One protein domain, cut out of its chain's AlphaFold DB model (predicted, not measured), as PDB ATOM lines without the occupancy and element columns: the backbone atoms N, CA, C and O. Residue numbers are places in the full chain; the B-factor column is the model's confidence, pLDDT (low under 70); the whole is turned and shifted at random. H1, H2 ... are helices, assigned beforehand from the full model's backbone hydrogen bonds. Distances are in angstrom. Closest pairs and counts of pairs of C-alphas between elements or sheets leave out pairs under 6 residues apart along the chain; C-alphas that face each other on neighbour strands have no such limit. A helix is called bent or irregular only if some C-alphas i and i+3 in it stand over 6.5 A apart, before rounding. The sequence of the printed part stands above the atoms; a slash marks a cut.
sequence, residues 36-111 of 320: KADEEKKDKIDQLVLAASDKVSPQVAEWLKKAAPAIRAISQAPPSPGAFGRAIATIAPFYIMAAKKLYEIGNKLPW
ATOM      1  N   LYS A  36      53.854 -15.221 -51.838       61.88
ATOM      2  CA  LYS A  36      54.283 -13.833 -52.097       61.88
ATOM      3  C   LYS A  36      53.110 -12.878 -52.338       61.88
ATOM      4  O   LYS A  36      53.156 -11.736 -51.896       61.88
ATOM      5  N   ALA A  37      52.056 -13.343 -53.010       63.91
ATOM      6  CA  ALA A  37      50.872 -12.525 -53.283       63.91
ATOM      7  C   ALA A  37      50.067 -12.224 -52.004       63.91
ATOM      8  O   ALA A  37      49.465 -11.157 -51.880       63.91
ATOM      9  N   ASP A  38      50.079 -13.151 -51.044       66.25
ATOM     10  CA  ASP A  38      49.411 -12.976 -49.754       66.25
ATOM     11  C   ASP A  38      50.175 -12.020 -48.821       66.25
ATOM     12  O   ASP A  38      49.546 -11.276 -48.066       66.25
ATOM     13  N   GLU A  39      51.511 -11.990 -48.887       72.25
ATOM     14  CA  GLU A  39      52.332 -11.000 -48.170       72.25
ATOM     15  C   GLU A  39      52.112  -9.581 -48.714       72.25
ATOM     16  O   GLU A  39      51.826  -8.672 -47.940       72.25
ATOM     17  N   GLU A  40      52.095  -9.391 -50.038       76.50
ATOM     18  CA  GLU A  40      51.881  -8.063 -50.637       76.50
ATOM     19  C   GLU A  40      50.495  -7.469 -50.296       76.50
ATOM     20  O   GLU A  40      50.332  -6.257 -50.132       76.50
ATOM     21  N   LYS A  41      49.468  -8.319 -50.149       72.19
ATOM     22  CA  LYS A  41      48.133  -7.887 -49.705       72.19
ATOM     23  C   LYS A  41      48.106  -7.465 -48.234       72.19
ATOM     24  O   LYS A  41      47.357  -6.545 -47.901       72.19
ATOM     25  N   LYS A  42      48.895  -8.107 -47.363       72.00
ATOM     26  CA  LYS A  42      49.002  -7.729 -45.942       72.00
ATOM     27  C   LYS A  42      49.563  -6.321 -45.798       72.00
ATOM     28  O   LYS A  42      48.958  -5.502 -45.110       72.00
ATOM     29  N   ASP A  43      50.629  -6.022 -46.529       80.81
ATOM     30  CA  ASP A  43      51.286  -4.716 -46.466       80.81
ATOM     31  C   ASP A  43      50.370  -3.590 -46.973       80.81
ATOM     32  O   ASP A  43      50.329  -2.504 -46.392       80.81
ATOM     33  N   LYS A  44      49.552  -3.858 -48.002       79.75
ATOM     34  CA  LYS A  44      48.559  -2.891 -48.508       79.75
ATOM     35  C   LYS A  44      47.457  -2.581 -47.493       79.75
ATOM     36  O   LYS A  44      47.079  -1.421 -47.353       79.75
ATOM     37  N   ILE A  45      46.937  -3.578 -46.776       71.19
ATOM     38  CA  ILE A  45      45.905  -3.353 -45.748       71.19
ATOM     39  C   ILE A  45      46.479  -2.542 -44.583       71.19
ATOM     40  O   ILE A  45      45.820  -1.634 -44.080       71.19
ATOM     41  N   ASP A  46      47.722  -2.813 -44.198       76.31
ATOM     42  CA  ASP A  46      48.405  -2.097 -43.121       76.31
ATOM     43  C   ASP A  46      48.635  -0.629 -43.483       76.31
ATOM     44  O   ASP A  46      48.369   0.256 -42.666       76.31
ATOM     45  N   GLN A  47      49.027  -0.365 -44.732       81.62
ATOM     46  CA  GLN A  47      49.134   0.992 -45.263       81.62
ATOM     47  C   GLN A  47      47.783   1.712 -45.299       81.62
ATOM     48  O   GLN A  47      47.721   2.885 -44.941       81.62
ATOM     49  N   LEU A  48      46.692   1.032 -45.669       74.50
ATOM     50  CA  LEU A  48      45.352   1.632 -45.673       74.50
ATOM     51  C   LEU A  48      44.856   1.955 -44.258       74.50
ATOM     52  O   LEU A  48      44.261   3.009 -44.051       74.50
ATOM     53  N   VAL A  49      45.122   1.088 -43.278       74.12
ATOM     54  CA  VAL A  49      44.747   1.327 -41.874       74.12
ATOM     55  C   VAL A  49      45.566   2.470 -41.269       74.12
ATOM     56  O   VAL A  49      45.002   3.296 -40.552       74.12
ATOM     57  N   LEU A  50      46.864   2.562 -41.578       77.31
ATOM     58  CA  LEU A  50      47.714   3.678 -41.149       77.31
ATOM     59  C   LEU A  50      47.283   4.999 -41.802       77.31
ATOM     60  O   LEU A  50      47.032   5.973 -41.097       77.31
ATOM     61  N   ALA A  51      47.071   5.004 -43.119       77.19
ATOM     62  CA  ALA A  51      46.609   6.187 -43.845       77.19
ATOM     63  C   ALA A  51      45.206   6.644 -43.408       77.19
ATOM     64  O   ALA A  51      44.911   7.841 -43.424       77.19
ATOM     65  N   ALA A  52      44.333   5.708 -43.017       69.56
ATOM     66  CA  ALA A  52      43.042   6.030 -42.421       69.56
ATOM     67  C   ALA A  52      43.219   6.628 -41.020       69.56
ATOM     68  O   ALA A  52      42.647   7.680 -40.758       69.56
ATOM     69  N   SER A  53      44.043   6.009 -40.162       71.50
ATOM     70  CA  SER A  53      44.377   6.476 -38.802       71.50
ATOM     71  C   SER A  53      44.847   7.931 -38.784       71.50
ATOM     72  O   SER A  53      44.389   8.699 -37.942       71.50
ATOM     73  N   ASP A  54      45.699   8.323 -39.730       78.31
ATOM     74  CA  ASP A  54      46.292   9.666 -39.769       78.31
ATOM     75  C   ASP A  54      45.290  10.769 -40.155       78.31
ATOM     76  O   ASP A  54      45.548  11.952 -39.939       78.31
ATOM     77  N   LYS A  55      44.123  10.397 -40.698       76.50
ATOM     78  CA  LYS A  55      43.051  11.331 -41.072       76.50
ATOM     79  C   LYS A  55      41.944  11.452 -40.023       76.50
ATOM     80  O   LYS A  55      41.046  12.273 -40.208       76.50
ATOM     81  N   VAL A  56      41.967  10.654 -38.950       72.62
ATOM     82  CA  VAL A  56      40.912  10.655 -37.918       72.62
ATOM     83  C   VAL A  56      41.405  11.245 -36.596       72.62
ATOM     84  O   VAL A  56      42.590  11.229 -36.284       72.62
ATOM     85  N   SER A  57      40.466  11.744 -35.786       64.19
ATOM     86  CA  SER A  57      40.711  12.205 -34.411       64.19
ATOM     87  C   SER A  57      41.527  11.184 -33.589       64.19
ATOM     88  O   SER A  57      41.267   9.979 -33.700       64.19
ATOM     89  N   PRO A  58      42.459  11.627 -32.717       78.75
ATOM     90  CA  PRO A  58      43.377  10.748 -31.984       78.75
ATOM     91  C   PRO A  58      42.673   9.678 -31.132       78.75
ATOM     92  O   PRO A  58      43.179   8.564 -31.008       78.75
ATOM     93  N   GLN A  59      41.474   9.967 -30.610       68.50
ATOM     94  CA  GLN A  59      40.673   8.983 -29.868       68.50
ATOM     95  C   GLN A  59      40.185   7.837 -30.767       68.50
ATOM     96  O   GLN A  59      40.191   6.674 -30.371       68.50
ATOM     97  N   VAL A  60      39.789   8.154 -31.999       62.81
ATOM     98  CA  VAL A  60      39.301   7.172 -32.976       62.81
ATOM     99  C   VAL A  60      40.468   6.385 -33.571       62.81
ATOM    100  O   VAL A  60      40.340   5.183 -33.801       62.81
ATOM    101  N   ALA A  61      41.629   7.022 -33.742       70.12
ATOM    102  CA  ALA A  61      42.850   6.368 -34.200       70.12
ATOM    103  C   ALA A  61      43.316   5.257 -33.239       70.12
ATOM    104  O   ALA A  61      43.712   4.181 -33.689       70.12
ATOM    105  N   GLU A  62      43.229   5.465 -31.920       78.62
ATOM    106  CA  GLU A  62      43.582   4.429 -30.938       78.62
ATOM    107  C   GLU A  62      42.630   3.221 -31.009       78.62
ATOM    108  O   GLU A  62      43.066   2.067 -30.967       78.62
ATOM    109  N   TRP A  63      41.333   3.474 -31.199       75.62
ATOM    110  CA  TRP A  63      40.334   2.425 -31.408       75.62
ATOM    111  C   TRP A  63      40.539   1.669 -32.724       75.62
ATOM    112  O   TRP A  63      40.462   0.442 -32.734       75.62
ATOM    113  N   LEU A  64      40.873   2.366 -33.814       69.62
ATOM    114  CA  LEU A  64      41.200   1.742 -35.100       69.62
ATOM    115  C   LEU A  64      42.435   0.846 -34.998       69.62
ATOM    116  O   LEU A  64      42.429  -0.262 -35.529       69.62
ATOM    117  N   LYS A  65      43.467   1.278 -34.264       79.62
ATOM    118  CA  LYS A  65      44.664   0.463 -34.003       79.62
ATOM    119  C   LYS A  65      44.333  -0.793 -33.193       79.62
ATOM    120  O   LYS A  65      44.843  -1.864 -33.511       79.62
ATOM    121  N   LYS A  66      43.429  -0.698 -32.208       81.50
ATOM    122  CA  LYS A  66      42.926  -1.861 -31.449       81.50
ATOM    123  C   LYS A  66      42.039  -2.786 -32.296       81.50
ATOM    124  O   LYS A  66      42.069  -3.996 -32.097       81.50
ATOM    125  N   ALA A  67      41.292  -2.244 -33.260       70.88
ATOM    126  CA  ALA A  67      40.426  -3.006 -34.164       70.88
ATOM    127  C   ALA A  67      41.163  -3.601 -35.384       70.88
ATOM    128  O   ALA A  67      40.678  -4.558 -35.987       70.88
ATOM    129  N   ALA A  68      42.346  -3.087 -35.730       75.06
ATOM    130  CA  ALA A  68      43.162  -3.534 -36.859       75.06
ATOM    131  C   ALA A  68      43.366  -5.064 -36.944       75.06
ATOM    132  O   ALA A  68      43.141  -5.614 -38.025       75.06
ATOM    133  N   PRO A  69      43.730  -5.796 -35.868       77.62
ATOM    134  CA  PRO A  69      43.887  -7.251 -35.949       77.62
ATOM    135  C   PRO A  69      42.572  -7.980 -36.265       77.62
ATOM    136  O   PRO A  69      42.585  -8.966 -37.004       77.62
ATOM    137  N   ALA A  70      41.432  -7.477 -35.783       70.69
ATOM    138  CA  ALA A  70      40.119  -8.043 -36.083       70.69
ATOM    139  C   ALA A  70      39.721  -7.806 -37.550       70.69
ATOM    140  O   ALA A  70      39.271  -8.728 -38.230       70.69
ATOM    141  N   ILE A  71      39.971  -6.602 -38.075       67.25
ATOM    142  CA  ILE A  71      39.721  -6.263 -39.484       67.25
ATOM    143  C   ILE A  71      40.601  -7.120 -40.409       67.25
ATOM    144  O   ILE A  71      40.108  -7.667 -41.398       67.25
ATOM    145  N   ARG A  72      41.883  -7.319 -40.065       66.94
ATOM    146  CA  ARG A  72      42.792  -8.206 -40.815       66.94
ATOM    147  C   ARG A  72      42.274  -9.641 -40.852       66.94
ATOM    148  O   ARG A  72      42.216 -10.225 -41.932       66.94
ATOM    149  N   ALA A  73      41.851 -10.178 -39.707       68.69
ATOM    150  CA  ALA A  73      41.309 -11.531 -39.610       68.69
ATOM    151  C   ALA A  73      40.039 -11.724 -40.461       68.69
ATOM    152  O   ALA A  73      39.855 -12.790 -41.045       68.69
ATOM    153  N   ILE A  74      39.200 -10.690 -40.574       62.25
ATOM    154  CA  ILE A  74      37.997 -10.706 -41.414       62.25
ATOM    155  C   ILE A  74      38.360 -10.626 -42.905       62.25
ATOM    156  O   ILE A  74      37.832 -11.398 -43.699       62.25
ATOM    157  N   SER A  75      39.291  -9.746 -43.289       60.16
ATOM    158  CA  SER A  75      39.673  -9.532 -44.698       60.16
ATOM    159  C   SER A  75      40.447 -10.692 -45.339       60.16
ATOM    160  O   SER A  75      40.383 -10.880 -46.552       60.16
ATOM    161  N   GLN A  76      41.193 -11.462 -44.540       67.62
ATOM    162  CA  GLN A  76      42.037 -12.565 -45.020       67.62
ATOM    163  C   GLN A  76      41.338 -13.922 -44.955       67.62
ATOM    164  O   GLN A  76      41.867 -14.912 -45.464       67.62
ATOM    165  N   ALA A  77      40.169 -14.001 -44.316       60.25
ATOM    166  CA  ALA A  77      39.414 -15.235 -44.301       60.25
ATOM    167  C   ALA A  77      38.892 -15.507 -45.725       60.25
ATOM    168  O   ALA A  77      38.239 -14.636 -46.303       60.25
ATOM    169  N   PRO A  78      39.160 -16.691 -46.311       62.34
ATOM    170  CA  PRO A  78      38.552 -17.057 -47.584       62.34
ATOM    171  C   PRO A  78      37.027 -16.947 -47.446       62.34
ATOM    172  O   PRO A  78      36.530 -17.206 -46.344       62.34
ATOM    173  N   PRO A  79      36.285 -16.588 -48.512       60.72
ATOM    174  CA  PRO A  79      34.828 -16.461 -48.495       60.72
ATOM    175  C   PRO A  79      34.186 -17.849 -48.365       60.72
ATOM    176  O   PRO A  79      33.575 -18.384 -49.281       60.72
ATOM    177  N   SER A  80      34.388 -18.480 -47.217       68.38
ATOM    178  CA  SER A  80      33.673 -19.657 -46.783       68.38
ATOM    179  C   SER A  80      32.478 -19.195 -45.951       68.38
ATOM    180  O   SER A  80      32.556 -18.154 -45.287       68.38
ATOM    181  N   PRO A  81      31.384 -19.967 -45.909       67.56
ATOM    182  CA  PRO A  81      30.233 -19.670 -45.053       67.56
ATOM    183  C   PRO A  81      30.620 -19.381 -43.586       67.56
ATOM    184  O   PRO A  81      29.983 -18.578 -42.907       67.56
ATOM    185  N   GLY A  82      31.730 -19.960 -43.106       69.88
ATOM    186  CA  GLY A  82      32.267 -19.719 -41.763       69.88
ATOM    187  C   GLY A  82      33.043 -18.405 -41.573       69.88
ATOM    188  O   GLY A  82      33.280 -17.999 -40.436       69.88
ATOM    189  N   ALA A  83      33.474 -17.719 -42.635       67.19
ATOM    190  CA  ALA A  83      34.129 -16.409 -42.537       67.19
ATOM    191  C   ALA A  83      33.124 -15.292 -42.223       67.19
ATOM    192  O   ALA A  83      33.366 -14.481 -41.328       67.19
ATOM    193  N   PHE A  84      31.961 -15.316 -42.876       65.88
ATOM    194  CA  PHE A  84      30.867 -14.383 -42.601       65.88
ATOM    195  C   PHE A  84      30.362 -14.518 -41.159       65.88
ATOM    196  O   PHE A  84      30.215 -13.521 -40.456       65.88
ATOM    197  N   GLY A  85      30.222 -15.757 -40.668       72.69
ATOM    198  CA  GLY A  85      29.868 -16.019 -39.270       72.69
ATOM    199  C   GLY A  85      30.868 -15.430 -38.268       72.69
ATOM    200  O   GLY A  85      30.459 -14.876 -37.252       72.69
ATOM    201  N   ARG A  86      32.176 -15.468 -38.568       72.94
ATOM    202  CA  ARG A  86      33.217 -14.859 -37.716       72.94
ATOM    203  C   ARG A  86      33.194 -13.331 -37.752       72.94
ATOM    204  O   ARG A  86      33.368 -12.703 -36.707       72.94
ATOM    205  N   ALA A  87      32.944 -12.737 -38.917       72.81
ATOM    206  CA  ALA A  87      32.769 -11.293 -39.042       72.81
ATOM    207  C   ALA A  87      31.554 -10.816 -38.234       72.81
ATOM    208  O   ALA A  87      31.686  -9.920 -37.402       72.81
ATOM    209  N   ILE A  88      30.405 -11.486 -38.382       74.81
ATOM    210  CA  ILE A  88      29.213 -11.207 -37.573       74.81
ATOM    211  C   ILE A  88      29.520 -11.384 -36.092       74.81
ATOM    212  O   ILE A  88      29.245 -10.473 -35.327       74.81
ATOM    213  N   ALA A  89      30.132 -12.493 -35.671       74.06
ATOM    214  CA  ALA A  89      30.448 -12.726 -34.260       74.06
ATOM    215  C   ALA A  89      31.359 -11.638 -33.660       74.06
ATOM    216  O   ALA A  89      31.262 -11.342 -32.472       74.06
ATOM    217  N   THR A  90      32.209 -11.019 -34.482       78.44
ATOM    218  CA  THR A  90      33.094  -9.924 -34.063       78.44
ATOM    219  C   THR A  90      32.352  -8.592 -33.962       78.44
ATOM    220  O   THR A  90      32.583  -7.835 -33.024       78.44
ATOM    221  N   ILE A  91      31.456  -8.289 -34.906       78.00
ATOM    222  CA  ILE A  91      30.766  -6.990 -34.968       78.00
ATOM    223  C   ILE A  91      29.485  -6.987 -34.106       78.00
ATOM    224  O   ILE A  91      29.141  -5.979 -33.489       78.00
ATOM    225  N   ALA A  92      28.805  -8.127 -33.989       78.50
ATOM    226  CA  ALA A  92      27.590  -8.321 -33.200       78.50
ATOM    227  C   ALA A  92      27.663  -7.786 -31.758       78.50
ATOM    228  O   ALA A  92      26.724  -7.093 -31.367       78.50
ATOM    229  N   PRO A  93      28.719  -8.023 -30.950       84.19
ATOM    230  CA  PRO A  93      28.769  -7.485 -29.590       84.19
ATOM    231  C   PRO A  93      28.751  -5.952 -29.558       84.19
ATOM    232  O   PRO A  93      28.141  -5.381 -28.653       84.19
ATOM    233  N   PHE A  94      29.340  -5.279 -30.551       84.06
ATOM    234  CA  PHE A  94      29.286  -3.819 -30.655       84.06
ATOM    235  C   PHE A  94      27.870  -3.334 -30.960       84.06
ATOM    236  O   PHE A  94      27.394  -2.412 -30.301       84.06
ATOM    237  N   TYR A  95      27.163  -3.996 -31.881       80.12
ATOM    238  CA  TYR A  95      25.757  -3.688 -32.155       80.12
ATOM    239  C   TYR A  95      24.855  -3.956 -30.954       80.12
ATOM    240  O   TYR A  95      24.008  -3.129 -30.643       80.12
ATOM    241  N   ILE A  96      25.052  -5.065 -30.238       80.00
ATOM    242  CA  ILE A  96      24.275  -5.384 -29.032       80.00
ATOM    243  C   ILE A  96      24.542  -4.346 -27.937       80.00
ATOM    244  O   ILE A  96      23.609  -3.901 -27.273       80.00
ATOM    245  N   MET A  97      25.797  -3.929 -27.747       85.38
ATOM    246  CA  MET A  97      26.154  -2.892 -26.776       85.38
ATOM    247  C   MET A  97      25.544  -1.536 -27.151       85.38
ATOM    248  O   MET A  97      24.955  -0.876 -26.295       85.38
ATOM    249  N   ALA A  98      25.627  -1.153 -28.427       83.56
ATOM    250  CA  ALA A  98      25.011   0.063 -28.946       83.56
ATOM    251  C   ALA A  98      23.484   0.026 -28.800       83.56
ATOM    252  O   ALA A  98      22.903   0.982 -28.300       83.56
ATOM    253  N   ALA A  99      22.839  -1.090 -29.147       79.44
ATOM    254  CA  ALA A  99      21.396  -1.279 -29.021       79.44
ATOM    255  C   ALA A  99      20.936  -1.223 -27.559       79.44
ATOM    256  O   ALA A  99      19.953  -0.554 -27.259       79.44
ATOM    257  N   LYS A 100      21.671  -1.849 -26.627       87.12
ATOM    258  CA  LYS A 100      21.391  -1.736 -25.187       87.12
ATOM    259  C   LYS A 100      21.505  -0.294 -24.702       87.12
ATOM    260  O   LYS A 100      20.623   0.174 -23.993       87.12
ATOM    261  N   LYS A 101      22.548   0.432 -25.119       88.31
ATOM    262  CA  LYS A 101      22.713   1.851 -24.770       88.31
ATOM    263  C   LYS A 101      21.618   2.726 -25.372       88.31
ATOM    264  O   LYS A 101      21.071   3.564 -24.666       88.31
ATOM    265  N   LEU A 102      21.254   2.502 -26.632       81.56
ATOM    266  CA  LEU A 102      20.135   3.172 -27.296       81.56
ATOM    267  C   LEU A 102      18.807   2.884 -26.594       81.56
ATOM    268  O   LEU A 102      18.022   3.805 -26.410       81.56
ATOM    269  N   TYR A 103      18.576   1.649 -26.154       86.25
ATOM    270  CA  TYR A 103      17.384   1.265 -25.400       86.25
ATOM    271  C   TYR A 103      17.338   1.928 -24.014       86.25
ATOM    272  O   TYR A 103      16.316   2.487 -23.628       86.25
ATOM    273  N   GLU A 104      18.461   1.952 -23.288       91.50
ATOM    274  CA  GLU A 104      18.585   2.676 -22.013       91.50
ATOM    275  C   GLU A 104      18.333   4.181 -22.174       91.50
ATOM    276  O   GLU A 104      17.678   4.790 -21.329       91.50
ATOM    277  N   ILE A 105      18.856   4.786 -23.246       88.69
ATOM    278  CA  ILE A 105      18.636   6.199 -23.576       88.69
ATOM    279  C   ILE A 105      17.174   6.423 -23.972       88.69
ATOM    280  O   ILE A 105      16.555   7.360 -23.479       88.69
ATOM    281  N   GLY A 106      16.606   5.549 -24.802       84.81
ATOM    282  CA  GLY A 106      15.222   5.623 -25.269       84.81
ATOM    283  C   GLY A 106      14.207   5.530 -24.134       84.81
ATOM    284  O   GLY A 106      13.253   6.294 -24.120       84.81
ATOM    285  N   ASN A 107      14.456   4.687 -23.130       89.06
ATOM    286  CA  ASN A 107      13.599   4.590 -21.944       89.06
ATOM    287  C   ASN A 107      13.711   5.803 -21.005       89.06
ATOM    288  O   ASN A 107      12.841   6.003 -20.162       89.06
ATOM    289  N   LYS A 108      14.790   6.589 -21.106       92.62
ATOM    290  CA  LYS A 108      14.991   7.813 -20.313       92.62
ATOM    291  C   LYS A 108      14.531   9.074 -21.038       92.62
ATOM    292  O   LYS A 108      14.270  10.078 -20.379       92.62
ATOM    293  N   LEU A 109      14.480   9.053 -22.369       90.06
ATOM    294  CA  LEU A 109      14.069  10.199 -23.171       90.06
ATOM    295  C   LEU A 109      12.540  10.279 -23.259       90.06
ATOM    296  O   LEU A 109      11.890   9.266 -23.517       90.06
ATOM    297  N   PRO A 110      11.949  11.478 -23.120       92.19
ATOM    298  CA  PRO A 110      10.543  11.669 -23.434       92.19
ATOM    299  C   PRO A 110      10.296  11.377 -24.918       92.19
ATOM    300  O   PRO A 110      11.142  11.659 -25.777       92.19
ATOM    301  N   TRP A 111       9.111  10.842 -25.213       86.38
ATOM    302  CA  TRP A 111       8.712  10.449 -26.565       86.38
ATOM    303  C   TRP A 111       8.846  11.595 -27.583       86.38
ATOM    304  O   TRP A 111       9.250  11.360 -28.720       86.38
TER     305      TRP A 111
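AT A GLANCE: This is residues 36 to 111 of the 320 residues of an uncharacterized protein of Emiliania huxleyi (UniProt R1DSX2). Three helices follow each other in a flat zigzag: H1 and H2 form a helical hairpin, H2 turns back again into the first arm of the bent helix H3, and the second arm points away, with residues 92 to 111 sticking out free. H2 is in the middle, touching H1 on one hand and H3a on the other. The printed part has 76 residues with three named helices, in the order H1, H2, H3, and no named strand; the class is all helix. The whole is loose, with a radius of gyration of the C-alphas of 16.6 A and spans of 58 by 34 by 16 A.

HOW THE PARTS SIT: H3, residues 81 to 108, was assigned as one helix by its hydrogen bonds but is bent, with C-alphas 90 and 93 6.7 A apart. Its arms H3a, residues 81 to 90, and H3b, residues 93 to 108, stand at a steep tilt of 44 degrees. H3a touches H2, residues 58 to 75, with residues 70 to 74 of H2 alone; the closest C-alphas, of Ile 74 and Ala 87, are 5.8 A apart. This hairpin has a shallow tilt of 20 degrees, opposite ways. H2 is irregular, with C-alphas 66 and 69 7.1 A apart, and has a kink of 50 degrees near residue 69. H1, residues 36 to 53, touches H2 with residues 45 to 53 alone, closest at the C-alphas of Ser 53 and Ala 61, 4.8 A. This hairpin has a shallow tilt of 23 degrees, opposite ways. H1 is apart from both arms, and H3b touches no helix. Every O i to N i+4 pair is within hydrogen-bond range in H1 and H3b, against 12 of 14 in H2 and 5 of 6 in H3a.

IN THESE COORDINATES: H3b is 22.6 A long and ends at C-alpha 108 (14.991, 7.813, -20.313); H3a is 15.0 A. H2 is 24.2 A, and H1, 26.2 A, begins at C-alpha 36 (54.283, -13.833, -52.097).

THE WHOLE: The C-alphas farthest apart, of Lys 36 and Pro 110, are 58.2 A apart. The printed part has no cut, and both links are tight. Mean pLDDT of the printed part is 75.3; 22 residues are under 70, among them 71 to 84.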